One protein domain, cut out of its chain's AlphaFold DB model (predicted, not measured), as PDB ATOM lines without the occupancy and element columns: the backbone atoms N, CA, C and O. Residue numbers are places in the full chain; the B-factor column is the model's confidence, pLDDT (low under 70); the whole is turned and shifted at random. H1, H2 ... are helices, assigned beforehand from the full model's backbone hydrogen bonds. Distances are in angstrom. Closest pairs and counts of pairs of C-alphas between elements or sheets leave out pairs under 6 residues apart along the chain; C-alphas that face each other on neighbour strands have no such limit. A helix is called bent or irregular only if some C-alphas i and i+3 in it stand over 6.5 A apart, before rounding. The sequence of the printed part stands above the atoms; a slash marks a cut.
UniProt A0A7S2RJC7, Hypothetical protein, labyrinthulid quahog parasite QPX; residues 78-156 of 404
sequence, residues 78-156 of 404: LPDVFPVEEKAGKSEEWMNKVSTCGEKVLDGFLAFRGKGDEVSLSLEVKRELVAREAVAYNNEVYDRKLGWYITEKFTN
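This is residues 78 to 156 of the 404 residues of the protein "Hypothetical protein" of labyrinthulid quahog parasite QPX (UniProt A0A7S2RJC7). One long helix, H3, makes the long axis of the domain, and a small cap of two short helices, H1 and H2, sits beside its first turns, with H1 packed on residues 123 to 133 of H3. A 25-residue stretch with no named element, residues 78 to 102, makes a long open loop beside H3: it runs out in the direction of the far end of H3, turns near Gly 89 and folds back to H1. The far end of H3 sticks out with residues 150 to 155. The 79 printed residues hold three named helices, in the order H1, H2, H3, and no named strand; the class is all helix. The whole is loose, with a radius of gyration of the C-alphas of 14.6 A and spans of 48 by 22 by 15 A.

Begin with the longest helix, H3, residues 123 to 155, and look from its residues 123 to 133 to H1, residues 103 to 112. With that part of H3 alone H1 touches it; the closest C-alphas, those of Leu 106 and Val 130, are 6.6 A apart. Their lines stand at a steep tilt of 44 degrees, and the two run the same way. From H1 go on to H2, residues 116 to 120, which touches H1: the closest C-alphas, those of Leu 110 and Gly 116, are 5.5 A apart. H2 and H3 are close but not clearly touching, with the C-alphas of Val 119 and Lys 126 closest at 7.5 A. In H1 and H3 every backbone O i to N i+4 pair is within hydrogen-bond range, while in H2 0 of 1 such pairs and 0 of 2 O i to N i+3 pairs are.

Find C-alpha 123 at (167.990, 151.531, 137.735); from there H3 runs 46.6 A to C-alpha 155 at (146.576, 155.754, 96.609). Go back to C-alpha 103 at (162.235, 146.814, 136.707), where H1 begins; it measures 14.1 A to C-alpha 112. H2 is 9.2 A long and irregular: C-alphas 117 and 120 are 7.1 A apart.

The C-alphas farthest apart, those of Ser 122 and Asn 156, are 48.8 A apart, and the outline is a rod. Residues 150 to 156, of which 150 to 155 belong to H3, stand free. The links H1 to H2 and H2 to H3 are tight, and the printed part has no cut. The mean pLDDT of the printed part is 83.6; look for values under 70 at residues 87 to 91, 119, 151 and 153 to 156.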
ATOM      1  N   LEU A  78     155.428 154.377 128.578       90.88
ATOM      2  CA  LEU A  78     155.457 153.113 127.846       90.88
ATOM      3  C   LEU A  78     154.023 152.697 127.494       90.88
ATOM      4  O   LEU A  78     153.088 153.013 128.244       90.88
ATOM      5  N   PRO A  79     153.820 151.981 126.376       89.06
ATOM      6  CA  PRO A  79     152.526 151.393 126.074       89.06
ATOM      7  C   PRO A  79     152.240 150.211 127.011       89.06
ATOM      8  O   PRO A  79     153.157 149.613 127.576       89.06
ATOM      9  N   ASP A  80     150.963 149.857 127.169       85.75
ATOM     10  CA  ASP A  80     150.550 148.677 127.950       85.75
ATOM     11  C   ASP A  80     150.935 147.363 127.260       85.75
ATOM     12  O   ASP A  80     151.205 146.357 127.913       85.75
ATOM     13  N   VAL A  81     150.968 147.383 125.927       85.19
ATOM     14  CA  VAL A  81     151.323 146.242 125.088       85.19
ATOM     15  C   VAL A  81     152.322 146.706 124.039       85.19
ATOM     16  O   VAL A  81     152.109 147.713 123.362       85.19
ATOM     17  N   PHE A  82     153.417 145.966 123.897       86.19
ATOM     18  CA  PHE A  82     154.381 146.138 122.817       86.19
ATOM     19  C   PHE A  82     154.631 144.782 122.124       86.19
ATOM     20  O   PHE A  82     154.845 143.786 122.819       86.19
ATOM     21  N   PRO A  83     154.594 144.719 120.775       86.81
ATOM     22  CA  PRO A  83     154.393 145.843 119.857       86.81
ATOM     23  C   PRO A  83     152.954 146.402 119.871       86.81
ATOM     24  O   PRO A  83     151.990 145.655 120.005       86.81
ATOM     25  N   VAL A  84     152.829 147.727 119.730       84.94
ATOM     26  CA  VAL A  84     151.550 148.454 119.665       84.94
ATOM     27  C   VAL A  84     150.818 148.117 118.367       84.94
ATOM     28  O   VAL A  84     151.419 148.110 117.291       84.94
ATOM     29  N   GLU A  85     149.509 147.880 118.456       77.12
ATOM     30  CA  GLU A  85     148.671 147.623 117.286       77.12
ATOM     31  C   GLU A  85     148.368 148.927 116.524       77.12
ATOM     32  O   GLU A  85     147.848 149.906 117.064       77.12
ATOM     33  N   GLU A  86     148.654 148.948 115.224       71.25
ATOM     34  CA  GLU A  86     148.528 150.144 114.389       71.25
ATOM     35  C   GLU A  86     147.100 150.305 113.840       71.25
ATOM     36  O   GLU A  86     146.815 150.074 112.666       71.25
ATOM     37  N   LYS A  87     146.160 150.714 114.700       67.12
ATOM     38  CA  LYS A  87     144.768 150.983 114.294       67.12
ATOM     39  C   LYS A  87     144.601 152.355 113.635       67.12
ATOM     40  O   LYS A  87     145.262 153.329 114.004       67.12
ATOM     41  N   ALA A  88     143.650 152.464 112.705       63.81
ATOM     42  CA  ALA A  88     143.274 153.726 112.065       63.81
ATOM     43  C   ALA A  88     142.766 154.777 113.079       63.81
ATOM     44  O   ALA A  88     142.086 154.444 114.047       63.81
ATOM     45  N   GLY A  89     143.024 156.067 112.830       66.75
ATOM     46  CA  GLY A  89     142.509 157.166 113.663       66.75
ATOM     47  C   GLY A  89     143.464 157.613 114.772       66.75
ATOM     48  O   GLY A  89     144.657 157.766 114.528       66.75
ATOM     49  N   LYS A  90     142.967 157.893 115.984       66.25
ATOM     50  CA  LYS A  90     143.810 158.398 117.089       66.25
ATOM     51  C   LYS A  90     144.879 157.377 117.483       66.25
ATOM     52  O   LYS A  90     144.603 156.182 117.467       66.25
ATOM     53  N   SER A  91     146.098 157.832 117.765       68.44
ATOM     54  CA  SER A  91     147.123 156.979 118.378       68.44
ATOM     55  C   SER A  91     146.753 156.680 119.829       68.44
ATOM     56  O   SER A  91     146.131 157.522 120.482       68.44
ATOM     57  N   GLU A  92     147.089 155.479 120.298       71.00
ATOM     58  CA  GLU A  92     146.894 155.097 121.698       71.00
ATOM     59  C   GLU A  92     147.732 156.003 122.606       71.00
ATOM     60  O   GLU A  92     148.872 156.343 122.280       71.00
ATOM     61  N   GLU A  93     147.146 156.437 123.724       75.44
ATOM     62  CA  GLU A  93     147.892 157.149 124.760       75.44
ATOM     63  C   GLU A  93     148.690 156.125 125.567       75.44
ATOM     64  O   GLU A  93     148.158 155.105 125.998       75.44
ATOM     65  N   TRP A  94     149.980 156.387 125.743       86.12
ATOM     66  CA  TRP A  94     150.856 155.548 126.549       86.12
ATOM     67  C   TRP A  94     150.708 155.951 128.014       86.12
ATOM     68  O   TRP A  94     150.799 157.134 128.339       86.12
ATOM     69  N   MET A  95     150.447 154.979 128.887       83.62
ATOM     70  CA  MET A  95     149.990 155.244 130.257       83.62
ATOM     71  C   MET A  95     151.031 154.894 131.325       83.62
ATOM     72  O   MET A  95     150.969 155.421 132.437       83.62
ATOM     73  N   ASN A  96     152.019 154.057 130.999       88.00
ATOM     74  CA  ASN A  96     152.983 153.546 131.971       88.00
ATOM     75  C   ASN A  96     154.182 154.480 132.103       88.00
ATOM     76  O   ASN A  96     155.089 154.464 131.278       88.00
ATOM     77  N   LYS A  97     154.194 155.313 133.143       91.00
ATOM     78  CA  LYS A  97     155.257 156.296 133.359       91.00
ATOM     79  C   LYS A  97     156.587 155.614 133.699       91.00
ATOM     80  O   LYS A  97     156.667 154.921 134.719       91.00
ATOM     81  N   VAL A  98     157.631 155.874 132.907       91.88
ATOM     82  CA  VAL A  98     158.946 155.212 133.012       91.88
ATOM     83  C   VAL A  98     159.537 155.336 134.418       91.88
ATOM     84  O   VAL A  98     160.011 154.338 134.966       91.88
ATOM     85  N   SER A  99     159.440 156.507 135.058       91.56
ATOM     86  CA  SER A  99     159.975 156.690 136.418       91.56
ATOM     87  C   SER A  99     159.290 155.859 137.506       91.56
ATOM     88  O   SER A  99     159.872 155.650 138.571       91.56
ATOM     89  N   THR A 100     158.093 155.331 137.245       91.88
ATOM     90  CA  THR A 100     157.321 154.525 138.208       91.88
ATOM     91  C   THR A 100     157.202 153.052 137.823       91.88
ATOM     92  O   THR A 100     156.767 152.242 138.638       91.88
ATOM     93  N   CYS A 101     157.602 152.684 136.604       91.25
ATOM     94  CA  CYS A 101     157.569 151.300 136.155       91.25
ATOM     95  C   CYS A 101     158.516 150.417 136.980       91.25
ATOM     96  O   CYS A 101     159.645 150.799 137.303       91.25
ATOM     97  N   GLY A 102     158.042 149.209 137.295       91.06
ATOM     98  CA  GLY A 102     158.864 148.174 137.912       91.06
ATOM     99  C   GLY A 102     159.925 147.654 136.944       91.06
ATOM    100  O   GLY A 102     159.712 147.619 135.732       91.06
ATOM    101  N   GLU A 103     161.051 147.199 137.485       91.50
ATOM    102  CA  GLU A 103     162.235 146.814 136.707       91.50
ATOM    103  C   GLU A 103     161.950 145.743 135.642       91.50
ATOM    104  O   GLU A 103     162.384 145.880 134.507       91.50
ATOM    105  N   LYS A 104     161.087 144.762 135.942       90.88
ATOM    106  CA  LYS A 104     160.666 143.734 134.969       90.88
ATOM    107  C   LYS A 104     160.021 144.307 133.702       90.88
ATOM    108  O   LYS A 104     160.184 143.740 132.627       90.88
ATOM    109  N   VAL A 105     159.262 145.400 133.827       92.31
ATOM    110  CA  VAL A 105     158.620 146.063 132.678       92.31
ATOM    111  C   VAL A 105     159.670 146.804 131.855       92.31
ATOM    112  O   VAL A 105     159.651 146.722 130.630       92.31
ATOM    113  N   LEU A 106     160.608 147.476 132.531       93.69
ATOM    114  CA  LEU A 106     161.730 148.170 131.898       93.69
ATOM    115  C   LEU A 106     162.607 147.187 131.108       93.69
ATOM    116  O   LEU A 106     162.859 147.408 129.927       93.69
ATOM    117  N   ASP A 107     162.990 146.068 131.726       92.44
ATOM    118  CA  ASP A 107     163.805 145.023 131.099       92.44
ATOM    119  C   ASP A 107     163.075 144.370 129.918       92.44
ATOM    120  O   ASP A 107     163.659 144.175 128.853       92.44
ATOM    121  N   GLY A 108     161.777 144.078 130.073       93.25
ATOM    122  CA  GLY A 108     160.952 143.530 128.996       93.25
ATOM    123  C   GLY A 108     160.862 144.469 127.791       93.25
ATOM    124  O   GLY A 108     160.963 144.021 126.647       93.25
ATOM    125  N   PHE A 109     160.733 145.777 128.034       94.44
ATOM    126  CA  PHE A 109     160.727 146.777 126.970       94.44
ATOM    127  C   PHE A 109     162.098 146.906 126.290       94.44
ATOM    128  O   PHE A 109     162.169 146.921 125.063       94.44
ATOM    129  N   LEU A 110     163.198 146.936 127.052       94.44
ATOM    130  CA  LEU A 110     164.550 146.963 126.481       94.44
ATOM    131  C   LEU A 110     164.843 145.710 125.652       94.44
ATOM    132  O   LEU A 110     165.380 145.824 124.553       94.44
ATOM    133  N   ALA A 111     164.435 144.529 126.119       92.81
ATOM    134  CA  ALA A 111     164.555 143.290 125.359       92.81
ATOM    135  C   ALA A 111     163.773 143.355 124.037       92.81
ATOM    136  O   ALA A 111     164.317 143.009 122.988       92.81
ATOM    137  N   PHE A 112     162.540 143.874 124.056       94.38
ATOM    138  CA  PHE A 112     161.758 144.135 122.840       94.38
ATOM    139  C   PHE A 112     162.478 145.089 121.873       94.38
ATOM    140  O   PHE A 112     162.456 144.879 120.661       94.38
ATOM    141  N   ARG A 113     163.164 146.105 122.400       94.38
ATOM    142  CA  ARG A 113     163.976 147.053 121.624       94.38
ATOM    143  C   ARG A 113     165.336 146.497 121.181       94.38
ATOM    144  O   ARG A 113     166.109 147.229 120.569       94.38
ATOM    145  N   GLY A 114     165.638 145.227 121.462       92.50
ATOM    146  CA  GLY A 114     166.915 144.598 121.108       92.50
ATOM    147  C   GLY A 114     168.088 145.027 121.995       92.50
ATOM    148  O   GLY A 114     169.236 144.854 121.605       92.50
ATOM    149  N   LYS A 115     167.808 145.577 123.182       90.88
ATOM    150  CA  LYS A 115     168.781 146.048 124.185       90.88
ATOM    151  C   LYS A 115     168.767 145.190 125.455       90.88
ATOM    152  O   LYS A 115     168.983 145.685 126.557       90.88
ATOM    153  N   GLY A 116     168.480 143.895 125.308       77.56
ATOM    154  CA  GLY A 116     168.362 142.954 126.431       77.56
ATOM    155  C   GLY A 116     169.647 142.787 127.253       77.56
ATOM    156  O   GLY A 116     169.576 142.431 128.423       77.56
ATOM    157  N   ASP A 117     170.809 143.106 126.684       77.69
ATOM    158  CA  ASP A 117     172.095 143.025 127.388       77.69
ATOM    159  C   ASP A 117     172.306 144.193 128.378       77.69
ATOM    160  O   ASP A 117     173.135 144.114 129.288       77.69
ATOM    161  N   GLU A 118     171.510 145.264 128.267       77.62
ATOM    162  CA  GLU A 118     171.584 146.462 129.119       77.62
ATOM    163  C   GLU A 118     170.836 146.303 130.465       77.62
ATOM    164  O   GLU A 118     170.746 147.234 131.265       77.62
ATOM    165  N   VAL A 119     170.341 145.096 130.776       67.06
ATOM    166  CA  VAL A 119     169.638 144.764 132.036       67.06
ATOM    167  C   VAL A 119     170.528 144.940 133.276       67.06
ATOM    168  O   VAL A 119     170.018 145.159 134.375       67.06
ATOM    169  N   SER A 120     171.852 144.900 133.100       72.44
ATOM    170  CA  SER A 120     172.849 145.056 134.170       72.44
ATOM    171  C   SER A 120     173.117 146.509 134.602       72.44
ATOM    172  O   SER A 120     173.866 146.730 135.555       72.44
ATOM    173  N   LEU A 121     172.519 147.501 133.930       81.69
ATOM    174  CA  LEU A 121     172.656 148.915 134.287       81.69
ATOM    175  C   LEU A 121     171.984 149.239 135.629       81.69
ATOM    176  O   LEU A 121     171.008 148.601 136.028       81.69
ATOM    177  N   SER A 122     172.463 150.292 136.301       88.25
ATOM    178  CA  SER A 122     171.760 150.844 137.463       88.25
ATOM    179  C   SER A 122     170.347 151.294 137.070       88.25
ATOM    180  O   SER A 122     170.104 151.707 135.935       88.25
ATOM    181  N   LEU A 123     169.401 151.237 138.013       88.38
ATOM    182  CA  LEU A 123     167.990 151.531 137.735       88.38
ATOM    183  C   LEU A 123     167.767 152.943 137.161       88.38
ATOM    184  O   LEU A 123     166.880 153.140 136.335       88.38
ATOM    185  N   GLU A 124     168.569 153.917 137.585       89.00
ATOM    186  CA  GLU A 124     168.520 155.296 137.088       89.00
ATOM    187  C   GLU A 124     168.922 155.378 135.610       89.00
ATOM    188  O   GLU A 124     168.128 155.815 134.779       89.00
ATOM    189  N   VAL A 125     170.090 154.834 135.256       89.69
ATOM    190  CA  VAL A 125     170.579 154.805 133.867       89.69
ATOM    191  C   VAL A 125     169.644 153.979 132.978       89.69
ATOM    192  O   VAL A 125     169.344 154.359 131.846       89.69
ATOM    193  N   LYS A 126     169.107 152.875 133.511       92.19
ATOM    194  CA  LYS A 126     168.110 152.042 132.832       92.19
ATOM    195  C   LYS A 126     166.851 152.840 132.490       92.19
ATOM    196  O   LYS A 126     166.341 152.728 131.380       92.19
ATOM    197  N   ARG A 127     166.352 153.676 133.407       93.44
ATOM    198  CA  ARG A 127     165.182 154.536 133.160       93.44
ATOM    199  C   ARG A 127     165.452 155.595 132.101       93.44
ATOM    200  O   ARG A 127     164.595 155.803 131.250       93.44
ATOM    201  N   GLU A 128     166.623 156.226 132.107       91.69
ATOM    202  CA  GLU A 128     166.998 157.186 131.060       91.69
ATOM    203  C   GLU A 128     167.060 156.529 129.677       91.69
ATOM    204  O   GLU A 128     166.533 157.063 128.698       91.69
ATOM    205  N   LEU A 129     167.667 155.345 129.592       92.75
ATOM    206  CA  LEU A 129     167.723 154.568 128.360       92.75
ATOM    207  C   LEU A 129     166.321 154.186 127.878       92.75
ATOM    208  O   LEU A 129     165.988 154.405 126.713       92.75
ATOM    209  N   VAL A 130     165.489 153.653 128.777       94.25
ATOM    210  CA  VAL A 130     164.099 153.302 128.470       94.25
ATOM    211  C   VAL A 130     163.325 154.527 128.002       94.25
ATOM    212  O   VAL A 130     162.582 154.417 127.036       94.25
ATOM    213  N   ALA A 131     163.517 155.695 128.616       93.00
ATOM    214  CA  ALA A 131     162.866 156.930 128.193       93.00
ATOM    215  C   ALA A 131     163.242 157.312 126.752       93.00
ATOM    216  O   ALA A 131     162.365 157.628 125.948       93.00
ATOM    217  N   ARG A 132     164.529 157.221 126.388       91.69
ATOM    218  CA  ARG A 132     164.997 157.484 125.014       91.69
ATOM    219  C   ARG A 132     164.415 156.491 124.013       91.69
ATOM    220  O   ARG A 132     163.937 156.898 122.956       91.69
ATOM    221  N   GLU A 133     164.410 155.206 124.357       93.38
ATOM    222  CA  GLU A 133     163.839 154.159 123.508       93.38
ATOM    223  C   GLU A 133     162.317 154.249 123.392       93.38
ATOM    224  O   GLU A 133     161.760 153.974 122.334       93.38
ATOM    225  N   ALA A 134     161.637 154.666 124.455       91.69
ATOM    226  CA  ALA A 134     160.205 154.902 124.460       91.69
ATOM    227  C   ALA A 134     159.835 156.039 123.504       91.69
ATOM    228  O   ALA A 134     158.959 155.876 122.655       91.69
ATOM    229  N   VAL A 135     160.550 157.164 123.584       89.81
ATOM    230  CA  VAL A 135     160.380 158.289 122.657       89.81
ATOM    231  C   VAL A 135     160.644 157.846 121.213       89.81
ATOM    232  O   VAL A 135     159.818 158.105 120.334       89.81
ATOM    233  N   ALA A 136     161.741 157.124 120.963       89.31
ATOM    234  CA  ALA A 136     162.055 156.595 119.636       89.31
ATOM    235  C   ALA A 136     160.951 155.659 119.114       89.31
ATOM    236  O   ALA A 136     160.487 155.813 117.986       89.31
ATOM    237  N   TYR A 137     160.464 154.741 119.947       90.00
ATOM    238  CA  TYR A 137     159.422 153.800 119.558       90.00
ATOM    239  C   TYR A 137     158.073 154.491 119.290       90.00
ATOM    240  O   TYR A 137     157.392 154.145 118.325       90.00
ATOM    241  N   ASN A 138     157.702 155.510 120.072       86.94
ATOM    242  CA  ASN A 138     156.481 156.296 119.849       86.94
ATOM    243  C   ASN A 138     156.526 157.003 118.487       86.94
ATOM    244  O   ASN A 138     155.566 156.973 117.714       86.94
ATOM    245  N   ASN A 139     157.686 157.578 118.170       85.12
ATOM    246  CA  ASN A 139     157.949 158.216 116.889       85.12
ATOM    247  C   ASN A 139     157.836 157.226 115.722       85.12
ATOM    248  O   ASN A 139     157.145 157.505 114.745       85.12
ATOM    249  N   GLU A 140     158.456 156.050 115.842       85.88
ATOM    250  CA  GLU A 140     158.385 154.994 114.831       85.88
ATOM    251  C   GLU A 140     156.938 154.520 114.586       85.88
ATOM    252  O   GLU A 140     156.532 154.334 113.439       85.88
ATOM    253  N   VAL A 141     156.144 154.338 115.650       84.50
ATOM    254  CA  VAL A 141     154.723 153.956 115.551       84.50
ATOM    255  C   VAL A 141     153.915 155.036 114.825       84.50
ATOM    256  O   VAL A 141     153.091 154.722 113.962       84.50
ATOM    257  N   TYR A 142     154.144 156.313 115.144       81.50
ATOM    258  CA  TYR A 142     153.448 157.416 114.485       81.50
ATOM    259  C   TYR A 142     153.816 157.536 113.001       81.50
ATOM    260  O   TYR A 142     152.912 157.628 112.168       81.50
ATOM    261  N   ASP A 143     155.105 157.478 112.657       79.00
ATOM    262  CA  ASP A 143     155.578 157.603 111.274       79.00
ATOM    263  C   ASP A 143     155.045 156.456 110.395       79.00
ATOM    264  O   ASP A 143     154.536 156.693 109.295       79.00
ATOM    265  N   ARG A 144     155.029 155.211 110.902       79.38
ATOM    266  CA  ARG A 144     154.417 154.074 110.181       79.38
ATOM    267  C   ARG A 144     152.926 154.289 109.928       79.38
ATOM    268  O   ARG A 144     152.443 154.095 108.808       79.38
ATOM    269  N   LYS A 145     152.199 154.774 110.936       79.19
ATOM    270  CA  LYS A 145     150.769 155.083 110.820       79.19
ATOM    271  C   LYS A 145     150.490 156.234 109.851       79.19
ATOM    272  O   LYS A 145     149.495 156.197 109.122       79.19
ATOM    273  N   LEU A 146     151.355 157.248 109.820       76.00
ATOM    274  CA  LEU A 146     151.290 158.343 108.856       76.00
ATOM    275  C   LEU A 146     151.482 157.824 107.425       76.00
ATOM    276  O   LEU A 146     150.664 158.138 106.556       76.00
ATOM    277  N   GLY A 147     152.487 156.975 107.197       72.69
ATOM    278  CA  GLY A 147     152.717 156.300 105.916       72.69
ATOM    279  C   GLY A 147     151.520 155.465 105.446       72.69
ATOM    280  O   GLY A 147     151.076 155.598 104.300       72.69
ATOM    281  N   TRP A 148     150.934 154.666 106.342       76.69
ATOM    282  CA  TRP A 148     149.707 153.910 106.066       76.69
ATOM    283  C   TRP A 148     148.536 154.826 105.683       76.69
ATOM    284  O   TRP A 148     147.888 154.604 104.661       76.69
ATOM    285  N   TYR A 149     148.287 155.894 106.451       76.19
ATOM    286  CA  TYR A 149     147.201 156.837 106.168       76.19
ATOM    287  C   TYR A 149     147.357 157.504 104.796       76.19
ATOM    288  O   TYR A 149     146.373 157.621 104.061       76.19
ATOM    289  N   ILE A 150     148.572 157.945 104.452       70.94
ATOM    290  CA  ILE A 150     148.867 158.565 103.153       70.94
ATOM    291  C   ILE A 150     148.518 157.585 102.027       70.94
ATOM    292  O   ILE A 150     147.773 157.950 101.115       70.94
ATOM    293  N   THR A 151     148.968 156.336 102.149       69.38
ATOM    294  CA  THR A 151     148.718 155.275 101.163       69.38
ATOM    295  C   THR A 151     147.217 155.001 101.019       69.38
ATOM    296  O   THR A 151     146.648 155.023  99.927       69.38
ATOM    297  N   GLU A 152     146.511 154.809 102.133       72.81
ATOM    298  CA  GLU A 152     145.083 154.502 102.101       72.81
ATOM    299  C   GLU A 152     144.237 155.653 101.548       72.81
ATOM    300  O   GLU A 152     143.309 155.425 100.767       72.81
ATOM    301  N   LYS A 153     144.554 156.898 101.919       68.31
ATOM    302  CA  LYS A 153     143.789 158.073 101.495       68.31
ATOM    303  C   LYS A 153     144.054 158.468 100.048       68.31
ATOM    304  O   LYS A 153     143.107 158.815  99.342       68.31
ATOM    305  N   PHE A 154     145.314 158.496  99.619       62.59
ATOM    306  CA  PHE A 154     145.697 159.089  98.334       62.59
ATOM    307  C   PHE A 154     145.886 158.053  97.223       62.59
ATOM    308  O   PHE A 154     145.489 158.325  96.085       62.59
ATOM    309  N   THR A 155     146.398 156.867  97.553       64.69
ATOM    310  CA  THR A 155     146.576 155.754  96.609       64.69
ATOM    311  C   THR A 155     145.286 154.950  96.497       64.69
ATOM    312  O   THR A 155     144.691 154.855  95.424       64.69
ATOM    313  N   ASN A 156     144.787 154.454  97.633       66.81
ATOM    314  CA  ASN A 156     143.623 153.563  97.670       66.81
ATOM    315  C   ASN A 156     142.285 154.320  97.728       66.81
ATOM    316  O   ASN A 156     141.223 153.697  97.701       66.81
TER     317      ASN A 156